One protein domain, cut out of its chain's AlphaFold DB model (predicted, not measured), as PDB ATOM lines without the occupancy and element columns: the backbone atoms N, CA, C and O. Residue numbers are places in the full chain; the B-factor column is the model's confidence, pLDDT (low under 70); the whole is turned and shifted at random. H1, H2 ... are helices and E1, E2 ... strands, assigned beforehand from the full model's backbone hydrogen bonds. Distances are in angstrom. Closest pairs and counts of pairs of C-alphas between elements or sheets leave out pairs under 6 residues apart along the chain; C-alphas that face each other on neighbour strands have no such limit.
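What this domain is: This is residues 127 to 200 of the 280 residues of an uncharacterized protein of Leptotrichia trevisanii (UniProt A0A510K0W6). A two-stranded antiparallel ribbon, E1 and E3, packs with E3 chiefly over the first part of H2, while H1 runs side by side with H2 the opposite way, with a gap between the two helices. On the side of the helices away from the ribbon are two short strands, E2 by H1 and E4 by H2. The printed part has 74 residues with two named helices and four named strands, in the order E1, H1, E2, E3, H2, E4, and its class is mixed, helices and strands. It is compact, with a radius of gyration of the C-alphas of 11.8 A, and rounded, spanning 32 by 26 by 19 A.

How they stand to each other: Begin at the sheet, where E1, residues 129 to 133, and E3, residues 172 to 177, are antiparallel neighbours at 178 degrees. Look there for N 131 and O 174, 3.0 A apart, and N 174 and O 131, 2.9 A apart, both within hydrogen-bond range. Next find H2, residues 179 to 190; its closest C-alphas with E3 are those of Tyr 182 and Gln 174, 6.2 A apart. H1, residues 140 to 148, is close to H2 but not clearly touching: their closest C-alphas, those of Ile 147 and Asp 179, are 6.9 A apart. The two helices run opposite ways at a shallow tilt of 4 degrees. Then find E2, residues 159 to 161; its closest C-alphas with H1 are those of Val 161 and Ser 141, 5.7 A apart, and the two elements have 9 pairs of C-alphas within 8 A. Last find E4, residues 194 to 197; its closest C-alphas with H2 are those of Ile 194 and Lys 184, 5.7 A apart, and the two elements have 3 pairs of C-alphas within 8 A. E2 and E4 pair with no named strand, but they are near each other, with 7 pairs of C-alphas within 10 A. Among the pairs that stay apart are H1 and E3, and H1 and E4. In H1 every O i to N i+4 pair is within hydrogen-bond range, and in H2 6 of 8 are.

Where its parts are: Find C-alpha 129 at (142.458, 419.195, 345.164); from there E1 runs 12.5 A to Phe 133. E3 covers 12.0 A from Thr 172 to Glu 177. H2 begins at C-alpha 179, at (138.937, 414.843, 340.630), and runs 17.8 A to Thr 190. H1 runs 12.1 A from Tyr 140 to Asn 148. E2 and E4 are shorter, and E4 ends at C-alpha 197, at (129.692, 408.729, 328.703).

The domain as a whole: The C-alphas farthest apart in the domain, those of Asn 154 and Arg 170, are 32.7 A apart. The printed part has no cut. The links E3 to H2 and H2 to E4 are tight, the other three are short, and none is long. The mean pLDDT of the printed part is 90.1; look at residues 152 to 156 for the five values under 70.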
ATOM      1  N   ILE A 127     141.691 421.062 338.160       95.06
ATOM      2  CA  ILE A 127     142.061 421.659 339.441       95.06
ATOM      3  C   ILE A 127     142.482 420.520 340.365       95.06
ATOM      4  O   ILE A 127     141.620 419.734 340.763       95.06
ATOM      5  N   PRO A 128     143.776 420.416 340.712       96.69
ATOM      6  CA  PRO A 128     144.223 419.536 341.779       96.69
ATOM      7  C   PRO A 128     143.578 419.936 343.104       96.69
ATOM      8  O   PRO A 128     143.462 421.125 343.415       96.69
ATOM      9  N   ARG A 129     143.153 418.952 343.896       95.88
ATOM     10  CA  ARG A 129     142.458 419.195 345.164       95.88
ATOM     11  C   ARG A 129     143.114 418.483 346.338       95.88
ATOM     12  O   ARG A 129     143.955 417.599 346.182       95.88
ATOM     13  N   TYR A 130     142.693 418.913 347.526       96.44
ATOM     14  CA  TYR A 130     143.148 418.420 348.817       96.44
ATOM     15  C   TYR A 130     141.925 418.082 349.668       96.44
ATOM     16  O   TYR A 130     141.232 418.983 350.140       96.44
ATOM     17  N   ARG A 131     141.623 416.790 349.821       94.75
ATOM     18  CA  ARG A 131     140.478 416.300 350.610       94.75
ATOM     19  C   ARG A 131     140.850 415.036 351.368       94.75
ATOM     20  O   ARG A 131     141.539 414.172 350.828       94.75
ATOM     21  N   SER A 132     140.358 414.902 352.595       92.94
ATOM     22  CA  SER A 132     140.508 413.684 353.391       92.94
ATOM     23  C   SER A 132     139.175 412.970 353.542       92.94
ATOM     24  O   SER A 132     138.199 413.562 353.996       92.94
ATOM     25  N   PHE A 133     139.169 411.680 353.245       93.00
ATOM     26  CA  PHE A 133     138.001 410.820 353.329       93.00
ATOM     27  C   PHE A 133     138.272 409.732 354.374       93.00
ATOM     28  O   PHE A 133     138.848 408.687 354.064       93.00
ATOM     29  N   GLN A 134     137.945 410.039 355.634       86.75
ATOM     30  CA  GLN A 134     138.344 409.255 356.814       86.75
ATOM     31  C   GLN A 134     137.280 408.274 357.315       86.75
ATOM     32  O   GLN A 134     137.621 407.347 358.045       86.75
ATOM     33  N   ASP A 135     136.013 408.468 356.939       86.62
ATOM     34  CA  ASP A 135     134.912 407.609 357.373       86.62
ATOM     35  C   ASP A 135     135.097 406.171 356.836       86.62
ATOM     36  O   ASP A 135     135.137 405.977 355.617       86.62
ATOM     37  N   PRO A 136     135.194 405.148 357.707       80.69
ATOM     38  CA  PRO A 136     135.317 403.751 357.286       80.69
ATOM     39  C   PRO A 136     134.102 403.212 356.517       80.69
ATOM     40  O   PRO A 136     134.212 402.193 355.842       80.69
ATOM     41  N   THR A 137     132.944 403.866 356.634       87.38
ATOM     42  CA  THR A 137     131.696 403.499 355.945       87.38
ATOM     43  C   THR A 137     131.514 404.225 354.612       87.38
ATOM     44  O   THR A 137     130.492 404.060 353.941       87.38
ATOM     45  N   LEU A 138     132.509 405.017 354.199       92.12
ATOM     46  CA  LEU A 138     132.426 405.836 353.003       92.12
ATOM     47  C   LEU A 138     132.260 404.992 351.737       92.12
ATOM     48  O   LEU A 138     133.014 404.055 351.463       92.12
ATOM     49  N   THR A 139     131.289 405.385 350.919       94.75
ATOM     50  CA  THR A 139     131.000 404.745 349.637       94.75
ATOM     51  C   THR A 139     131.569 405.544 348.473       94.75
ATOM     52  O   THR A 139     131.764 406.760 348.557       94.75
ATOM     53  N   TYR A 140     131.790 404.868 347.344       95.31
ATOM     54  CA  TYR A 140     132.149 405.543 346.095       95.31
ATOM     55  C   TYR A 140     131.095 406.580 345.690       95.31
ATOM     56  O   TYR A 140     131.448 407.670 345.244       95.31
ATOM     57  N   SER A 141     129.812 406.275 345.906       94.62
ATOM     58  CA  SER A 141     128.704 407.202 345.660       94.62
ATOM     59  C   SER A 141     128.798 408.458 346.522       94.62
ATOM     60  O   SER A 141     128.664 409.553 345.990       94.62
ATOM     61  N   ALA A 142     129.105 408.339 347.819       94.12
ATOM     62  CA  ALA A 142     129.276 409.502 348.695       94.12
ATOM     63  C   ALA A 142     130.436 410.410 348.240       94.12
ATOM     64  O   ALA A 142     130.294 411.630 348.219       94.12
ATOM     65  N   ILE A 143     131.556 409.822 347.801       94.81
ATOM     66  CA  ILE A 143     132.662 410.578 347.189       94.81
ATOM     67  C   ILE A 143     132.205 411.283 345.906       94.81
ATOM     68  O   ILE A 143     132.549 412.442 345.681       94.81
ATOM     69  N   ALA A 144     131.450 410.594 345.050       94.44
ATOM     70  CA  ALA A 144     130.957 411.176 343.809       94.44
ATOM     71  C   ALA A 144     129.991 412.345 344.056       94.44
ATOM     72  O   ALA A 144     130.061 413.325 343.322       94.44
ATOM     73  N   GLU A 145     129.143 412.289 345.088       93.06
ATOM     74  CA  GLU A 145     128.293 413.421 345.489       93.06
ATOM     75  C   GLU A 145     129.128 414.637 345.918       93.06
ATOM     76  O   GLU A 145     128.895 415.743 345.428       93.06
ATOM     77  N   GLU A 146     130.153 414.429 346.749       92.88
ATOM     78  CA  GLU A 146     131.082 415.491 347.167       92.88
ATOM     79  C   GLU A 146     131.791 416.134 345.961       92.88
ATOM     80  O   GLU A 146     131.943 417.356 345.869       92.88
ATOM     81  N   ILE A 147     132.205 415.316 344.987       93.69
ATOM     82  CA  ILE A 147     132.819 415.795 343.744       93.69
ATOM     83  C   ILE A 147     131.797 416.561 342.897       93.69
ATOM     84  O   ILE A 147     132.099 417.671 342.453       93.69
ATOM     85  N   ASN A 148     130.591 416.018 342.710       92.88
ATOM     86  CA  ASN A 148     129.512 416.640 341.940       92.88
ATOM     87  C   ASN A 148     129.144 418.034 342.467       92.88
ATOM     88  O   ASN A 148     128.858 418.920 341.661       92.88
ATOM     89  N   GLY A 149     129.249 418.267 343.781       90.12
ATOM     90  CA  GLY A 149     129.029 419.580 344.397       90.12
ATOM     91  C   GLY A 149     129.908 420.711 343.841       90.12
ATOM     92  O   GLY A 149     129.554 421.878 343.973       90.12
ATOM     93  N   ASN A 150     131.020 420.398 343.167       88.31
ATOM     94  CA  ASN A 150     131.920 421.402 342.585       88.31
ATOM     95  C   ASN A 150     131.603 421.763 341.129       88.31
ATOM     96  O   ASN A 150     132.172 422.722 340.612       88.31
ATOM     97  N   TYR A 151     130.764 420.973 340.457       85.31
ATOM     98  CA  TYR A 151     130.516 421.081 339.013       85.31
ATOM     99  C   TYR A 151     129.033 421.267 338.678       85.31
ATOM    100  O   TYR A 151     128.679 421.411 337.510       85.31
ATOM    101  N   GLY A 152     128.162 421.260 339.690       66.81
ATOM    102  CA  GLY A 152     126.727 421.417 339.516       66.81
ATOM    103  C   GLY A 152     126.335 422.848 339.145       66.81
ATOM    104  O   GLY A 152     126.354 423.743 339.983       66.81
ATOM    105  N   THR A 153     125.882 423.037 337.909       52.97
ATOM    106  CA  THR A 153     124.937 424.101 337.545       52.97
ATOM    107  C   THR A 153     123.752 423.443 336.843       52.97
ATOM    108  O   THR A 153     123.955 422.736 335.857       52.97
ATOM    109  N   ASN A 154     122.539 423.670 337.356       46.59
ATOM    110  CA  ASN A 154     121.252 423.135 336.879       46.59
ATOM    111  C   ASN A 154     121.092 421.599 336.996       46.59
ATOM    112  O   ASN A 154     121.044 420.894 335.990       46.59
ATOM    113  N   ASP A 155     120.990 421.097 338.235       51.31
ATOM    114  CA  ASP A 155     120.473 419.766 338.635       51.31
ATOM    115  C   ASP A 155     121.159 418.495 338.077       51.31
ATOM    116  O   ASP A 155     120.761 417.371 338.395       51.31
ATOM    117  N   GLY A 156     122.221 418.624 337.278       66.75
ATOM    118  CA  GLY A 156     122.915 417.489 336.663       66.75
ATOM    119  C   GLY A 156     124.092 416.946 337.480       66.75
ATOM    120  O   GLY A 156     125.101 417.625 337.652       66.75
ATOM    121  N   LYS A 157     124.019 415.675 337.900       85.69
ATOM    122  CA  LYS A 157     125.182 414.909 338.390       85.69
ATOM    123  C   LYS A 157     126.087 414.510 337.223       85.69
ATOM    124  O   LYS A 157     125.685 413.691 336.387       85.69
ATOM    125  N   ILE A 158     127.310 415.046 337.183       90.31
ATOM    126  CA  ILE A 158     128.299 414.691 336.158       90.31
ATOM    127  C   ILE A 158     128.907 413.313 336.434       90.31
ATOM    128  O   ILE A 158     128.946 412.477 335.535       90.31
ATOM    129  N   VAL A 159     129.312 413.028 337.671       94.12
ATOM    130  CA  VAL A 159     129.839 411.726 338.092       94.12
ATOM    131  C   VAL A 159     128.693 410.823 338.526       94.12
ATOM    132  O   VAL A 159     127.883 411.196 339.374       94.12
ATOM    133  N   ASN A 160     128.648 409.617 337.969       93.06
ATOM    134  CA  ASN A 160     127.729 408.559 338.364       93.06
ATOM    135  C   ASN A 160     128.531 407.300 338.689       93.06
ATOM    136  O   ASN A 160     129.505 406.972 338.008       93.06
ATOM    137  N   VAL A 161     128.100 406.588 339.721       94.50
ATOM    138  CA  VAL A 161     128.795 405.422 340.266       94.50
ATOM    139  C   VAL A 161     127.981 404.167 339.957       94.50
ATOM    140  O   VAL A 161     126.775 404.146 340.199       94.50
ATOM    141  N   GLY A 162     128.635 403.162 339.371       92.44
ATOM    142  CA  GLY A 162     128.016 401.890 339.003       92.44
ATOM    143  C   GLY A 162     127.596 401.077 340.226       92.44
ATOM    144  O   GLY A 162     128.125 401.254 341.321       92.44
ATOM    145  N   GLU A 163     126.657 400.152 340.050       91.06
ATOM    146  CA  GLU A 163     126.001 399.469 341.173       91.06
ATOM    147  C   GLU A 163     126.944 398.563 341.977       91.06
ATOM    148  O   GLU A 163     126.714 398.317 343.159       91.06
ATOM    149  N   ASP A 164     128.030 398.089 341.370       89.56
ATOM    150  CA  ASP A 164     129.031 397.256 342.048       89.56
ATOM    151  C   ASP A 164     130.017 398.073 342.906       89.56
ATOM    152  O   ASP A 164     130.773 397.511 343.700       89.56
ATOM    153  N   MET A 165     130.026 399.400 342.763       92.69
ATOM    154  CA  MET A 165     130.941 400.297 343.469       92.69
ATOM    155  C   MET A 165     130.360 400.691 344.834       92.69
ATOM    156  O   MET A 165     129.728 401.732 344.991       92.69
ATOM    157  N   GLN A 166     130.584 399.831 345.828       91.25
ATOM    158  CA  GLN A 166     130.014 399.947 347.175       91.25
ATOM    159  C   GLN A 166     130.907 400.777 348.123       91.25
ATOM    160  O   GLN A 166     131.096 401.979 347.922       91.25
ATOM    161  N   ALA A 167     131.461 400.156 349.167       93.06
ATOM    162  CA  ALA A 167     132.358 400.804 350.118       93.06
ATOM    163  C   ALA A 167     133.772 400.958 349.545       93.06
ATOM    164  O   ALA A 167     134.284 400.066 348.860       93.06
ATOM    165  N   VAL A 168     134.427 402.073 349.863       91.44
ATOM    166  CA  VAL A 168     135.849 402.246 349.565       91.44
ATOM    167  C   VAL A 168     136.641 401.367 350.537       91.44
ATOM    168  O   VAL A 168     136.443 401.466 351.745       91.44
ATOM    169  N   PRO A 169     137.566 400.514 350.063       87.44
ATOM    170  CA  PRO A 169     138.191 399.490 350.907       87.44
ATOM    171  C   PRO A 169     139.142 400.040 351.984       87.44
ATOM    172  O   PRO A 169     139.685 399.276 352.778       87.44
ATOM    173  N   ARG A 170     139.416 401.348 351.974       87.31
ATOM    174  CA  ARG A 170     140.366 402.015 352.867       87.31
ATOM    175  C   ARG A 170     140.113 403.514 352.920       87.31
ATOM    176  O   ARG A 170     139.610 404.091 351.957       87.31
ATOM    177  N   MET A 171     140.584 404.144 353.997       89.19
ATOM    178  CA  MET A 171     140.763 405.596 354.045       89.19
ATOM    179  C   MET A 171     141.581 406.062 352.836       89.19
ATOM    180  O   MET A 171     142.564 405.425 352.445       89.19
ATOM    181  N   THR A 172     141.186 407.191 352.259       93.06
ATOM    182  CA  THR A 172     141.850 407.768 351.091       93.06
ATOM    183  C   THR A 172     141.945 409.282 351.231       93.06
ATOM    184  O   THR A 172     141.110 409.938 351.848       93.06
ATOM    185  N   ILE A 173     143.021 409.843 350.694       94.44
ATOM    186  CA  ILE A 173     143.268 411.281 350.668       94.44
ATOM    187  C   ILE A 173     143.469 411.644 349.206       94.44
ATOM    188  O   ILE A 173     144.244 410.980 348.522       94.44
ATOM    189  N   GLN A 174     142.759 412.656 348.726       96.81
ATOM    190  CA  GLN A 174     143.061 413.319 347.463       96.81
ATOM    191  C   GLN A 174     144.141 414.354 347.767       96.81
ATOM    192  O   GLN A 174     143.887 415.267 348.551       96.81
ATOM    193  N   TYR A 175     145.347 414.180 347.229       96.50
ATOM    194  CA  TYR A 175     146.477 415.069 347.498       96.50
ATOM    195  C   TYR A 175     147.154 415.449 346.191       96.50
ATOM    196  O   TYR A 175     147.808 414.611 345.576       96.50
ATOM    197  N   ASN A 176     147.008 416.713 345.789       96.81
ATOM    198  CA  ASN A 176     147.553 417.227 344.534       96.81
ATOM    199  C   ASN A 176     147.169 416.374 343.306       96.81
ATOM    200  O   ASN A 176     147.963 416.195 342.389       96.81
ATOM    201  N   GLU A 177     145.945 415.851 343.317       97.44
ATOM    202  CA  GLU A 177     145.337 415.096 342.221       97.44
ATOM    203  C   GLU A 177     144.049 415.808 341.814       97.44
ATOM    204  O   GLU A 177     143.320 416.327 342.673       97.44
ATOM    205  N   THR A 178     143.742 415.828 340.521       97.94
ATOM    206  CA  THR A 178     142.440 416.294 340.031       97.94
ATOM    207  C   THR A 178     141.323 415.340 340.469       97.94
ATOM    208  O   THR A 178     141.574 414.235 340.958       97.94
ATOM    209  N   ASP A 179     140.058 415.742 340.326       97.38
ATOM    210  CA  ASP A 179     138.937 414.843 340.630       97.38
ATOM    211  C   ASP A 179     138.916 413.635 339.678       97.38
ATOM    212  O   ASP A 179     138.578 412.526 340.088       97.38
ATOM    213  N   TRP A 180     139.345 413.817 338.429       97.31
ATOM    214  CA  TRP A 180     139.491 412.745 337.446       97.31
ATOM    215  C   TRP A 180     140.579 411.736 337.830       97.31
ATOM    216  O   TRP A 180     140.323 410.527 337.846       97.31
ATOM    217  N   GLU A 181     141.779 412.213 338.166       97.88
ATOM    218  CA  GLU A 181     142.896 411.372 338.609       97.88
ATOM    219  C   GLU A 181     142.546 410.619 339.893       97.88
ATOM    220  O   GLU A 181     142.761 409.408 339.997       97.88
ATOM    221  N   TYR A 182     141.923 411.323 340.838       97.69
ATOM    222  CA  TYR A 182     141.477 410.756 342.099       97.69
ATOM    223  C   TYR A 182     140.458 409.630 341.901       97.69
ATOM    224  O   TYR A 182     140.649 408.524 342.414       97.69
ATOM    225  N   LEU A 183     139.403 409.879 341.114       97.00
ATOM    226  CA  LEU A 183     138.384 408.877 340.797       97.00
ATOM    227  C   LEU A 183     138.990 407.662 340.089       97.00
ATOM    228  O   LEU A 183     138.676 406.524 340.439       97.00
ATOM    229  N   LYS A 184     139.906 407.890 339.141       96.88
ATOM    230  CA  LYS A 184     140.645 406.825 338.453       96.88
ATOM    231  C   LYS A 184     141.440 405.966 339.440       96.88
ATOM    232  O   LYS A 184     141.385 404.738 339.357       96.88
ATOM    233  N   ARG A 185     142.131 406.587 340.400       96.00
ATOM    234  CA  ARG A 185     142.905 405.882 341.431       96.00
ATOM    235  C   ARG A 185     142.022 405.064 342.367       96.00
ATOM    236  O   ARG A 185     142.349 403.916 342.647       96.00
ATOM    237  N   ILE A 186     140.925 405.618 342.880       95.44
ATOM    238  CA  ILE A 186     140.078 404.870 343.825       95.44
ATOM    239  C   ILE A 186     139.284 403.759 343.127       95.44
ATOM    240  O   ILE A 186     139.055 402.711 343.733       95.44
ATOM    241  N   ALA A 187     138.898 403.942 341.859       94.94
ATOM    242  CA  ALA A 187     138.225 402.911 341.069       94.94
ATOM    243  C   ALA A 187     139.152 401.717 340.785       94.94
ATOM    244  O   ALA A 187     138.720 400.563 340.797       94.94
ATOM    245  N   SER A 188     140.460 401.966 340.651       94.31
ATOM    246  CA  SER A 188     141.442 400.899 340.458       94.31
ATOM    247  C   SER A 188     141.553 399.948 341.657       94.31
ATOM    248  O   SER A 188     142.055 398.838 341.489       94.31
ATOM    249  N   TYR A 189     141.085 400.329 342.854       93.44
ATOM    250  CA  TYR A 189     141.120 399.459 344.040       93.44
ATOM    251  C   TYR A 189     140.233 398.219 343.889       93.44
ATOM    252  O   TYR A 189     140.521 397.190 344.492       93.44
ATOM    253  N   THR A 190     139.188 398.309 343.066       91.19
ATOM    254  CA  THR A 190     138.266 397.211 342.742       91.19
ATOM    255  C   THR A 190     138.401 396.753 341.287       91.19
ATOM    256  O   THR A 190     137.586 395.971 340.803       91.19
ATOM    257  N   GLY A 191     139.429 397.228 340.569       90.75
ATOM    258  CA  GLY A 191     139.645 396.926 339.151       90.75
ATOM    259  C   GLY A 191     138.615 397.559 338.208       90.75
ATOM    260  O   GLY A 191     138.475 397.110 337.071       90.75
ATOM    261  N   GLN A 192     137.887 398.576 338.668       93.12
ATOM    262  CA  GLN A 192     136.813 399.231 337.926       93.12
ATOM    263  C   GLN A 192     137.343 400.465 337.170       93.12
ATOM    264  O   GLN A 192     138.224 401.163 337.677       93.12
ATOM    265  N   PRO A 193     136.855 400.751 335.947       92.94
ATOM    266  CA  PRO A 193     137.325 401.890 335.162       92.94
ATOM    267  C   PRO A 193     136.590 403.189 335.517       92.94
ATOM    268  O   PRO A 193     135.527 403.182 336.131       92.94
ATOM    269  N   ILE A 194     137.127 404.311 335.038       94.62
ATOM    270  CA  ILE A 194     136.384 405.564 334.852       94.62
ATOM    271  C   ILE A 194     136.200 405.803 333.355       94.62
ATOM    272  O   ILE A 194     137.074 405.431 332.578       94.62
ATOM    273  N   MET A 195     135.098 406.394 332.914       92.69
ATOM    274  CA  MET A 195     134.837 406.586 331.482       92.69
ATOM    275  C   MET A 195     133.909 407.766 331.221       92.69
ATOM    276  O   MET A 195     132.925 407.967 331.932       92.69
ATOM    277  N   ALA A 196     134.221 408.541 330.183       91.94
ATOM    278  CA  ALA A 196     133.313 409.553 329.665       91.94
ATOM    279  C   ALA A 196     132.140 408.868 328.945       91.94
ATOM    280  O   ALA A 196     132.341 407.980 328.116       91.94
ATOM    281  N   TYR A 197     130.917 409.278 329.267       87.06
ATOM    282  CA  TYR A 197     129.692 408.729 328.703       87.06
ATOM    283  C   TYR A 197     128.717 409.860 328.382       87.06
ATOM    284  O   TYR A 197     128.030 410.360 329.270       87.06
ATOM    285  N   SER A 198     128.638 410.254 327.107       80.69
ATOM    286  CA  SER A 198     127.798 411.373 326.651       80.69
ATOM    287  C   SER A 198     128.135 412.681 327.393       80.69
ATOM    288  O   SER A 198     129.152 413.312 327.109       80.69
ATOM    289  N   ASP A 199     127.297 413.077 328.345       80.00
ATOM    290  CA  ASP A 199     127.355 414.272 329.184       80.00
ATOM    291  C   ASP A 199     127.793 413.962 330.627       80.00
ATOM    292  O   ASP A 199     127.871 414.862 331.463       80.00
ATOM    293  N   LYS A 200     128.093 412.692 330.913       88.44
ATOM    294  CA  LYS A 200     128.399 412.148 332.235       88.44
ATOM    295  C   LYS A 200     129.767 411.474 332.266       88.44
ATOM    296  O   LYS A 200     130.405 411.214 331.246       88.44
TER     297      LYS A 200